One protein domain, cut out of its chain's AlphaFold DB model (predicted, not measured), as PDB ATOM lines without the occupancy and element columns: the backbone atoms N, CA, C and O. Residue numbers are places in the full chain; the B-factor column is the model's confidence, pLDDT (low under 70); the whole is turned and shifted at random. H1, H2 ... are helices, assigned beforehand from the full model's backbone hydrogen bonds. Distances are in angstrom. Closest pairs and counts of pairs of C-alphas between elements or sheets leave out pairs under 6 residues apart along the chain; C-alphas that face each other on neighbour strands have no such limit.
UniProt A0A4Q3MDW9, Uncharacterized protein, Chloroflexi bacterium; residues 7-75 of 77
ATOM      1  N   GLN A   7     102.429  90.943  90.659       90.75
ATOM      2  CA  GLN A   7     101.947  89.995  89.654       90.75
ATOM      3  C   GLN A   7     100.803  90.580  88.816       90.75
ATOM      4  O   GLN A   7     100.856  90.511  87.590       90.75
ATOM      5  N   GLY A   8      99.800  91.187  89.456       92.38
ATOM      6  CA  GLY A   8      98.689  91.827  88.760       92.38
ATOM      7  C   GLY A   8      99.156  92.962  87.857       92.38
ATOM      8  O   GLY A   8      98.790  93.000  86.685       92.38
ATOM      9  N   GLU A   9     100.051  93.827  88.340       92.69
ATOM     10  CA  GLU A   9     100.637  94.883  87.509       92.69
ATOM     11  C   GLU A   9     101.415  94.324  86.310       92.69
ATOM     12  O   GLU A   9     101.314  94.858  85.203       92.69
ATOM     13  N   GLN A  10     102.184  93.246  86.498       94.62
ATOM     14  CA  GLN A  10     102.899  92.592  85.401       94.62
ATOM     15  C   GLN A  10     101.928  92.010  84.366       94.62
ATOM     16  O   GLN A  10     102.148  92.161  83.160       94.62
ATOM     17  N   HIS A  11     100.847  91.380  84.823       96.00
ATOM     18  CA  HIS A  11      99.840  90.811  83.935       96.00
ATOM     19  C   HIS A  11      99.077  91.891  83.164       96.00
ATOM     20  O   HIS A  11      98.865  91.747  81.960       96.00
ATOM     21  N   LEU A  12      98.731  93.008  83.812       95.94
ATOM     22  CA  LEU A  12      98.115  94.157  83.142       95.94
ATOM     23  C   LEU A  12      99.028  94.742  82.059       95.94
ATOM     24  O   LEU A  12      98.550  94.995  80.954       95.94
ATOM     25  N   ARG A  13     100.339  94.876  82.318       96.75
ATOM     26  CA  ARG A  13     101.311  95.311  81.292       96.75
ATOM     27  C   ARG A  13     101.339  94.358  80.104       96.75
ATOM     28  O   ARG A  13     101.265  94.797  78.961       96.75
ATOM     29  N   TRP A  14     101.382  93.053  80.366       97.12
ATOM     30  CA  TRP A  14     101.349  92.043  79.310       97.12
ATOM     31  C   TRP A  14     100.055  92.105  78.478       97.12
ATOM     32  O   TRP A  14     100.102  92.010  77.248       97.12
ATOM     33  N   CYS A  15      98.906  92.318  79.125       97.56
ATOM     34  CA  CYS A  15      97.626  92.517  78.443       97.56
ATOM     35  C   CYS A  15      97.625  93.795  77.591       97.56
ATOM     36  O   CYS A  15      97.150  93.768  76.453       97.56
ATOM     37  N   ALA A  16      98.172  94.896  78.119       97.81
ATOM     38  CA  ALA A  16      98.284  96.168  77.412       97.81
ATOM     39  C   ALA A  16      99.148  96.031  76.155       97.81
ATOM     40  O   ALA A  16      98.690  96.378  75.069       97.81
ATOM     41  N   ASP A  17     100.332  95.427  76.268       98.12
ATOM     42  CA  ASP A  17     101.227  95.192  75.133       98.12
ATOM     43  C   ASP A  17     100.543  94.399  74.013       98.12
ATOM     44  O   ASP A  17     100.701  94.708  72.831       98.12
ATOM     45  N   ARG A  18      99.768  93.367  74.365       97.94
ATOM     46  CA  ARG A  18      99.031  92.561  73.381       97.94
ATOM     47  C   ARG A  18      97.903  93.344  72.724       97.94
ATOM     48  O   ARG A  18      97.798  93.322  71.501       97.94
ATOM     49  N   ALA A  19      97.093  94.046  73.508       98.12
ATOM     50  CA  ALA A  19      95.990  94.846  72.985       98.12
ATOM     51  C   ALA A  19      96.484  95.972  72.067       98.12
ATOM     52  O   ALA A  19      95.911  96.204  71.005       98.12
ATOM     53  N   ILE A  20      97.587  96.626  72.437       98.31
ATOM     54  CA  ILE A  20      98.223  97.669  71.629       98.31
ATOM     55  C   ILE A  20      98.736  97.099  70.308       98.31
ATOM     56  O   ILE A  20      98.549  97.741  69.287       98.31
ATOM     57  N   ARG A  21      99.310  95.888  70.274       98.25
ATOM     58  CA  ARG A  21      99.727  95.258  69.003       98.25
ATOM     59  C   ARG A  21      98.557  95.033  68.049       98.25
ATOM     60  O   ARG A  21      98.700  95.277  66.856       98.25
ATOM     61  N   GLU A  22      97.415  94.581  68.560       98.25
ATOM     62  CA  GLU A  22      96.202  94.408  67.747       98.25
ATOM     63  C   GLU A  22      95.649  95.756  67.257       98.25
ATOM     64  O   GLU A  22      95.193  95.870  66.117       98.25
ATOM     65  N   LEU A  23      95.724  96.792  68.100       97.50
ATOM     66  CA  LEU A  23      95.322  98.148  67.735       97.50
ATOM     67  C   LEU A  23      96.254  98.752  66.675       97.50
ATOM     68  O   LEU A  23      95.771  99.282  65.677       97.50
ATOM     69  N   ASP A  24      97.568  98.627  66.857       96.62
ATOM     70  CA  ASP A  24      98.603  99.086  65.924       96.62
ATOM     71  C   ASP A  24      98.515  98.326  64.583       96.62
ATOM     72  O   ASP A  24      98.843  98.876  63.532       96.62
ATOM     73  N   ALA A  25      97.996  97.090  64.587       97.19
ATOM     74  CA  ALA A  25      97.649  96.330  63.383       97.19
ATOM     75  C   ALA A  25      96.326  96.777  62.718       97.19
ATOM     76  O   ALA A  25      95.924  96.214  61.699       97.19
ATOM     77  N   GLY A  26      95.639  97.778  63.276       95.94
ATOM     78  CA  GLY A  26      94.416  98.366  62.729       95.94
ATOM     79  C   GLY A  26      93.116  97.696  63.178       95.94
ATOM     80  O   GLY A  26      92.072  97.944  62.576       95.94
ATOM     81  N   SER A  27      93.137  96.851  64.216       97.12
ATOM     82  CA  SER A  27      91.953  96.116  64.676       97.12
ATOM     83  C   SER A  27      91.580  96.440  66.125       97.12
ATOM     84  O   SER A  27      91.910  95.714  67.063       97.12
ATOM     85  N   ALA A  28      90.779  97.496  66.309       96.81
ATOM     86  CA  ALA A  28      90.186  97.845  67.606       96.81
ATOM     87  C   ALA A  28      89.349  96.694  68.198       96.81
ATOM     88  O   ALA A  28      89.367  96.442  69.405       96.81
ATOM     89  N   ARG A  29      88.663  95.931  67.335       96.94
ATOM     90  CA  ARG A  29      87.908  94.737  67.739       96.94
ATOM     91  C   ARG A  29      88.820  93.669  68.338       96.94
ATOM     92  O   ARG A  29      88.467  93.097  69.368       96.94
ATOM     93  N   ASN A  30      89.960  93.386  67.705       98.00
ATOM     94  CA  ASN A  30      90.895  92.401  68.239       98.00
ATOM     95  C   ASN A  30      91.579  92.908  69.507       98.00
ATOM     96  O   ASN A  30      91.765  92.114  70.421       98.00
ATOM     97  N   ALA A  31      91.874  94.207  69.598       98.00
ATOM     98  CA  ALA A  31      92.422  94.813  70.808       98.00
ATOM     99  C   ALA A  31      91.484  94.624  72.010       98.00
ATOM    100  O   ALA A  31      91.908  94.179  73.073       98.00
ATOM    101  N   LEU A  32      90.180  94.876  71.848       97.56
ATOM    102  CA  LEU A  32      89.213  94.612  72.916       97.56
ATOM    103  C   LEU A  32      89.088  93.107  73.214       97.56
ATOM    104  O   LEU A  32      89.063  92.699  74.377       97.56
ATOM    105  N   ALA A  33      89.029  92.271  72.174       97.12
ATOM    106  CA  ALA A  33      88.908  90.824  72.329       97.12
ATOM    107  C   ALA A  33      90.123  90.200  73.037       97.12
ATOM    108  O   ALA A  33      89.946  89.276  73.835       97.12
ATOM    109  N   SER A  34      91.336  90.705  72.787       97.44
ATOM    110  CA  SER A  34      92.543  90.238  73.466       97.44
ATOM    111  C   SER A  34      92.460  90.541  74.954       97.44
ATOM    112  O   SER A  34      92.615  89.616  75.741       97.44
ATOM    113  N   VAL A  35      92.080  91.760  75.357       96.88
ATOM    114  CA  VAL A  35      91.922  92.108  76.783       96.88
ATOM    115  C   VAL A  35      90.878  91.227  77.470       96.88
ATOM    116  O   VAL A  35      91.143  90.665  78.531       96.88
ATOM    117  N   MET A  36      89.709  91.037  76.846       95.56
ATOM    118  CA  MET A  36      88.642  90.187  77.394       95.56
ATOM    119  C   MET A  36      89.062  88.721  77.581       95.56
ATOM    120  O   MET A  36      88.528  88.038  78.455       95.56
ATOM    121  N   SER A  37      89.963  88.226  76.732       95.38
ATOM    122  CA  SER A  37      90.516  86.872  76.814       95.38
ATOM    123  C   SER A  37      91.650  86.784  77.837       95.38
ATOM    124  O   SER A  37      91.722  85.838  78.620       95.38
ATOM    125  N   ASP A  38      92.530  87.782  77.845       96.44
ATOM    126  CA  ASP A  38      93.803  87.774  78.555       96.44
ATOM    127  C   ASP A  38      93.642  88.050  80.059       96.44
ATOM    128  O   ASP A  38      94.315  87.407  80.864       96.44
ATOM    129  N   PHE A  39      92.682  88.886  80.472       93.75
ATOM    130  CA  PHE A  39      92.378  89.126  81.896       93.75
ATOM    131  C   PHE A  39      91.897  87.862  82.628       93.75
ATOM    132  O   PHE A  39      92.044  87.737  83.835       93.75
ATOM    133  N   GLY A  40      91.345  86.876  81.916       90.69
ATOM    134  CA  GLY A  40      90.928  85.610  82.528       90.69
ATOM    135  C   GLY A  40      92.074  84.636  82.820       90.69
ATOM    136  O   GLY A  40      91.819  83.564  83.364       90.69
ATOM    137  N   LYS A  41      93.312  84.952  82.414       92.94
ATOM    138  CA  LYS A  41      94.446  84.011  82.440       92.94
ATOM    139  C   LYS A  41      95.299  84.084  83.701       92.94
ATOM    140  O   LYS A  41      96.063  83.155  83.944       92.94
ATOM    141  N   ASP A  42      95.165  85.146  84.489       93.12
ATOM    142  CA  ASP A  42      95.879  85.312  85.752       93.12
ATOM    143  C   ASP A  42      94.885  85.488  86.901       93.12
ATOM    144  O   ASP A  42      93.922  86.247  86.792       93.12
ATOM    145  N   SER A  43      95.119  84.803  88.022       92.12
ATOM    146  CA  SER A  43      94.232  84.826  89.190       92.12
ATOM    147  C   SER A  43      94.003  86.222  89.778       92.12
ATOM    148  O   SER A  43      92.947  86.460  90.356       92.12
ATOM    149  N   THR A  44      94.961  87.141  89.626       91.31
ATOM    150  CA  THR A  44      94.868  88.531  90.113       91.31
ATOM    151  C   THR A  44      93.907  89.380  89.278       91.31
ATOM    152  O   THR A  44      93.294  90.314  89.783       91.31
ATOM    153  N   THR A  45      93.712  89.029  88.004       90.75
ATOM    154  CA  THR A  45      92.869  89.787  87.061       90.75
ATOM    155  C   THR A  45      91.593  89.041  86.664       90.75
ATOM    156  O   THR A  45      90.638  89.660  86.196       90.75
ATOM    157  N   ALA A  46      91.508  87.738  86.957       90.25
ATOM    158  CA  ALA A  46      90.364  86.882  86.642       90.25
ATOM    159  C   ALA A  46      89.057  87.309  87.332       90.25
ATOM    160  O   ALA A  46      87.970  86.972  86.861       90.25
ATOM    161  N   GLY A  47      89.147  88.055  88.439       89.81
ATOM    162  CA  GLY A  47      87.987  88.625  89.129       89.81
ATOM    163  C   GLY A  47      87.357  89.825  88.412       89.81
ATOM    164  O   GLY A  47      86.252  90.236  88.768       89.81
ATOM    165  N   ILE A  48      88.027  90.393  87.405       91.62
ATOM    166  CA  ILE A  48      87.514  91.536  86.650       91.62
ATOM    167  C   ILE A  48      86.392  91.062  85.726       91.62
ATOM    168  O   ILE A  48      86.564  90.182  84.880       91.62
ATOM    169  N   SER A  49      85.216  91.677  85.856       93.50
ATOM    170  CA  SER A  49      84.074  91.289  85.035       93.50
ATOM    171  C   SER A  49      84.264  91.699  83.573       93.50
ATOM    172  O   SER A  49      84.726  92.797  83.257       93.50
ATOM    173  N   LYS A  50      83.793  90.854  82.649       92.56
ATOM    174  CA  LYS A  50      83.776  91.178  81.212       92.56
ATOM    175  C   LYS A  50      83.003  92.465  80.908       92.56
ATOM    176  O   LYS A  50      83.369  93.188  79.990       92.56
ATOM    177  N   LEU A  51      81.964  92.764  81.691       95.38
ATOM    178  CA  LEU A  51      81.198  94.001  81.557       95.38
ATOM    179  C   LEU A  51      82.045  95.234  81.903       95.38
ATOM    180  O   LEU A  51      82.008  96.213  81.164       95.38
ATOM    181  N   GLN A  52      82.845  95.176  82.975       93.62
ATOM    182  CA  GLN A  52      83.791  96.246  83.314       93.62
ATOM    183  C   GLN A  52      84.853  96.423  82.229       93.62
ATOM    184  O   GLN A  52      85.141  97.557  81.857       93.62
ATOM    185  N   ILE A  53      85.388  95.324  81.685       94.62
ATOM    186  CA  ILE A  53      86.352  95.381  80.577       94.62
ATOM    187  C   ILE A  53      85.741  96.131  79.392       94.62
ATOM    188  O   ILE A  53      86.331  97.093  78.917       94.62
ATOM    189  N   VAL A  54      84.537  95.759  78.950       95.75
ATOM    190  CA  VAL A  54      83.870  96.431  77.822       95.75
ATOM    191  C   VAL A  54      83.602  97.909  78.121       95.75
ATOM    192  O   VAL A  54      83.862  98.751  77.267       95.75
ATOM    193  N   ALA A  55      83.130  98.239  79.325       96.38
ATOM    194  CA  ALA A  55      82.809  99.615  79.700       96.38
ATOM    195  C   ALA A  55      84.042 100.535  79.769       96.38
ATOM    196  O   ALA A  55      83.938 101.716  79.446       96.38
ATOM    197  N   ILE A  56      85.196 100.008  80.188       95.50
ATOM    198  CA  ILE A  56      86.430 100.786  80.385       95.50
ATOM    199  C   ILE A  56      87.296 100.782  79.119       95.50
ATOM    200  O   ILE A  56      87.764 101.829  78.679       95.50
ATOM    201  N   VAL A  57      87.497  99.610  78.519       96.44
ATOM    202  CA  VAL A  57      88.427  99.405  77.399       96.44
ATOM    203  C   VAL A  57      87.763  99.684  76.054       96.44
ATOM    204  O   VAL A  57      88.422 100.185  75.147       96.44
ATOM    205  N   GLY A  58      86.457  99.423  75.920       95.56
ATOM    206  CA  GLY A  58      85.709  99.657  74.680       95.56
ATOM    207  C   GLY A  58      85.835 101.094  74.157       95.56
ATOM    208  O   GLY A  58      86.256 101.281  73.026       95.56
ATOM    209  N   PRO A  59      85.578 102.132  74.968       97.00
ATOM    210  CA  PRO A  59      85.800 103.515  74.537       97.00
ATOM    211  C   PRO A  59      87.283 103.883  74.373       97.00
ATOM    212  O   PRO A  59      87.607 104.854  73.693       97.00
ATOM    213  N   ALA A  60      88.191 103.167  75.041       96.81
ATOM    214  CA  ALA A  60      89.619 103.471  75.026       96.81
ATOM    215  C   ALA A  60      90.299 103.027  73.724       96.81
ATOM    216  O   ALA A  60      91.193 103.727  73.253       96.81
ATOM    217  N   VAL A  61      89.850 101.925  73.104       95.81
ATOM    218  CA  VAL A  61      90.384 101.493  71.799       95.81
ATOM    219  C   VAL A  61      90.157 102.547  70.710       95.81
ATOM    220  O   VAL A  61      91.057 102.786  69.910       95.81
ATOM    221  N   ASP A  62      89.020 103.249  70.733       94.50
ATOM    222  CA  ASP A  62      88.693 104.302  69.757       94.50
ATOM    223  C   ASP A  62      89.494 105.594  69.977       94.50
ATOM    224  O   ASP A  62      89.705 106.381  69.055       94.50
ATOM    225  N   LYS A  63      89.968 105.818  71.206       95.81
ATOM    226  CA  LYS A  63      90.795 106.975  71.579       95.81
ATOM    227  C   LYS A  63      92.286 106.762  71.301       95.81
ATOM    228  O   LYS A  63      93.075 107.699  71.431       95.81
ATOM    229  N   GLY A  64      92.672 105.553  70.901       93.75
ATOM    230  CA  GLY A  64      94.029 105.218  70.496       93.75
ATOM    231  C   GLY A  64      94.914 104.678  71.621       93.75
ATOM    232  O   GLY A  64      94.510 104.506  72.770       93.75
ATOM    233  N   ARG A  65      96.171 104.414  71.255       97.19
ATOM    234  CA  ARG A  65      97.157 103.668  72.049       97.19
ATOM    235  C   ARG A  65      97.308 104.137  73.499       97.19
ATOM    236  O   ARG A  65      97.223 103.316  74.405       97.19
ATOM    237  N   ASN A  66      97.529 105.432  73.719       96.94
ATOM    238  CA  ASN A  66      97.824 105.959  75.056       96.94
ATOM    239  C   ASN A  66      96.633 105.801  76.011       96.94
ATOM    240  O   ASN A  66      96.815 105.496  77.189       96.94
ATOM    241  N   GLU A  67      95.413 106.003  75.510       97.56
ATOM    242  CA  GLU A  67      94.220 105.818  76.329       97.56
ATOM    243  C   GLU A  67      93.960 104.330  76.583       97.56
ATOM    244  O   GLU A  67      93.617 103.961  77.704       97.56
ATOM    245  N   LEU A  68      94.171 103.468  75.583       97.56
ATOM    246  CA  LEU A  68      94.067 102.019  75.748       97.56
ATOM    247  C   LEU A  68      95.013 101.505  76.843       97.56
ATOM    248  O   LEU A  68      94.583 100.777  77.738       97.56
ATOM    249  N   GLU A  69      96.279 101.922  76.806       97.50
ATOM    250  CA  GLU A  69      97.269 101.570  77.826       97.50
ATOM    251  C   GLU A  69      96.831 102.048  79.215       97.50
ATOM    252  O   GLU A  69      96.785 101.263  80.162       97.50
ATOM    253  N   ARG A  70      96.425 103.318  79.329       96.75
ATOM    254  CA  ARG A  70      95.950 103.900  80.589       96.75
ATOM    255  C   ARG A  70      94.723 103.173  81.139       96.75
ATOM    256  O   ARG A  70      94.630 102.974  82.347       96.75
ATOM    257  N   ALA A  71      93.786 102.794  80.273       96.50
ATOM    258  CA  ALA A  71      92.569 102.089  80.655       96.50
ATOM    259  C   ALA A  71      92.877 100.690  81.208       96.50
ATOM    260  O   ALA A  71      92.327 100.310  82.239       96.50
ATOM    261  N   ILE A  72      93.784  99.948  80.567       96.62
ATOM    262  CA  ILE A  72      94.198  98.608  81.008       96.62
ATOM    263  C   ILE A  72      95.012  98.683  82.304       96.62
ATOM    264  O   ILE A  72      94.749  97.935  83.241       96.62
ATOM    265  N   MET A  73      95.955  99.618  82.399       95.62
ATOM    266  CA  MET A  73      96.774  99.805  83.601       95.62
ATOM    267  C   MET A  73      95.999 100.419  84.779       95.62
ATOM    268  O   MET A  73      96.495 100.422  85.900       95.62
ATOM    269  N   GLY A  74      94.797 100.952  84.538       93.06
ATOM    270  CA  GLY A  74      93.936 101.557  85.554       93.06
ATOM    271  C   GLY A  74      93.083 100.566  86.351       93.06
ATOM    272  O   GLY A  74      92.381 100.986  87.274       93.06
ATOM    273  N   PHE A  75      93.106  99.274  86.011       91.38
ATOM    274  CA  PHE A  75      92.433  98.247  86.805       91.38
ATOM    275  C   PHE A  75      93.186  97.995  88.117       91.38
ATOM    276  O   PHE A  75      94.409  97.919  88.135       91.38
TER     277      PHE A  75
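Overview. This is residues 7 to 75 of the 77 residues of an uncharacterized protein of Chloroflexi bacterium (UniProt A0A4Q3MDW9). Four helices make a small up-and-down bundle in which H1 touches H2, H2 touches H3, H3 touches H4, and H4 closes the ring by touching H1. H1, H2 and the short H4 are roughly aligned, with H2 and H4 each at a shallow tilt to H1, while H3 is more tilted to H1 and H2 but roughly aligned with H4, which it meets with its residues 56 to 61 alone. The printed part has 69 residues, with H1, H2, H3 and H4 in that order and no named strand, and its class is all helix. It is compact and rounded, with a radius of gyration of the C-alphas of 10.4 A and spans of 30 by 21 by 17 A.

Along the chain. H1, residues 7 to 24, begins with C-alpha 7 at (101.947, 89.995, 89.654) and is 25.6 A long from first to last C-alpha. H2, residues 28 to 41, is 20.7 A long. H3, residues 50 to 63, is 19.8 A long and begins with C-alpha 50 at (83.776, 91.178, 81.212). H4, residues 65 to 73, ends with C-alpha 73 at (96.774, 99.805, 83.601).

Arrangement. H1 and H2 form a helical hairpin at a shallow tilt of 21 degrees, opposite ways; their closest C-alphas, of Ala 19 and Ala 31, are 4.2 A apart. H2 and H3 form a hairpin at a tilt of 35.4 degrees, only just steep, closest at the C-alphas of Ala 28 and Val 61, 5.6 A. H3 and H4 form a hairpin at 22 degrees, a shallow tilt, closest at the C-alphas of Ala 60 and Leu 68, 4.7 A. H4 touches H1 at a shallow tilt of 24 degrees, opposite ways, closest at the C-alphas of Ala 16 and Glu 69, 5.5 A. H1 and H3 are close but not clearly touching, and H2 and H4 are near each other. Every O i to N i+4 pair is within hydrogen-bond range in H1 and H4, against 8 of 10 in H2 and 6 of 10 in H3.

Size, cuts and confidence. The C-alphas of Gly 26 and Ser 43, the two farthest apart, are 29.7 A apart. The printed part has no cut and no long link. Mean pLDDT of the printed part is 95.5, and no printed residue is under 70.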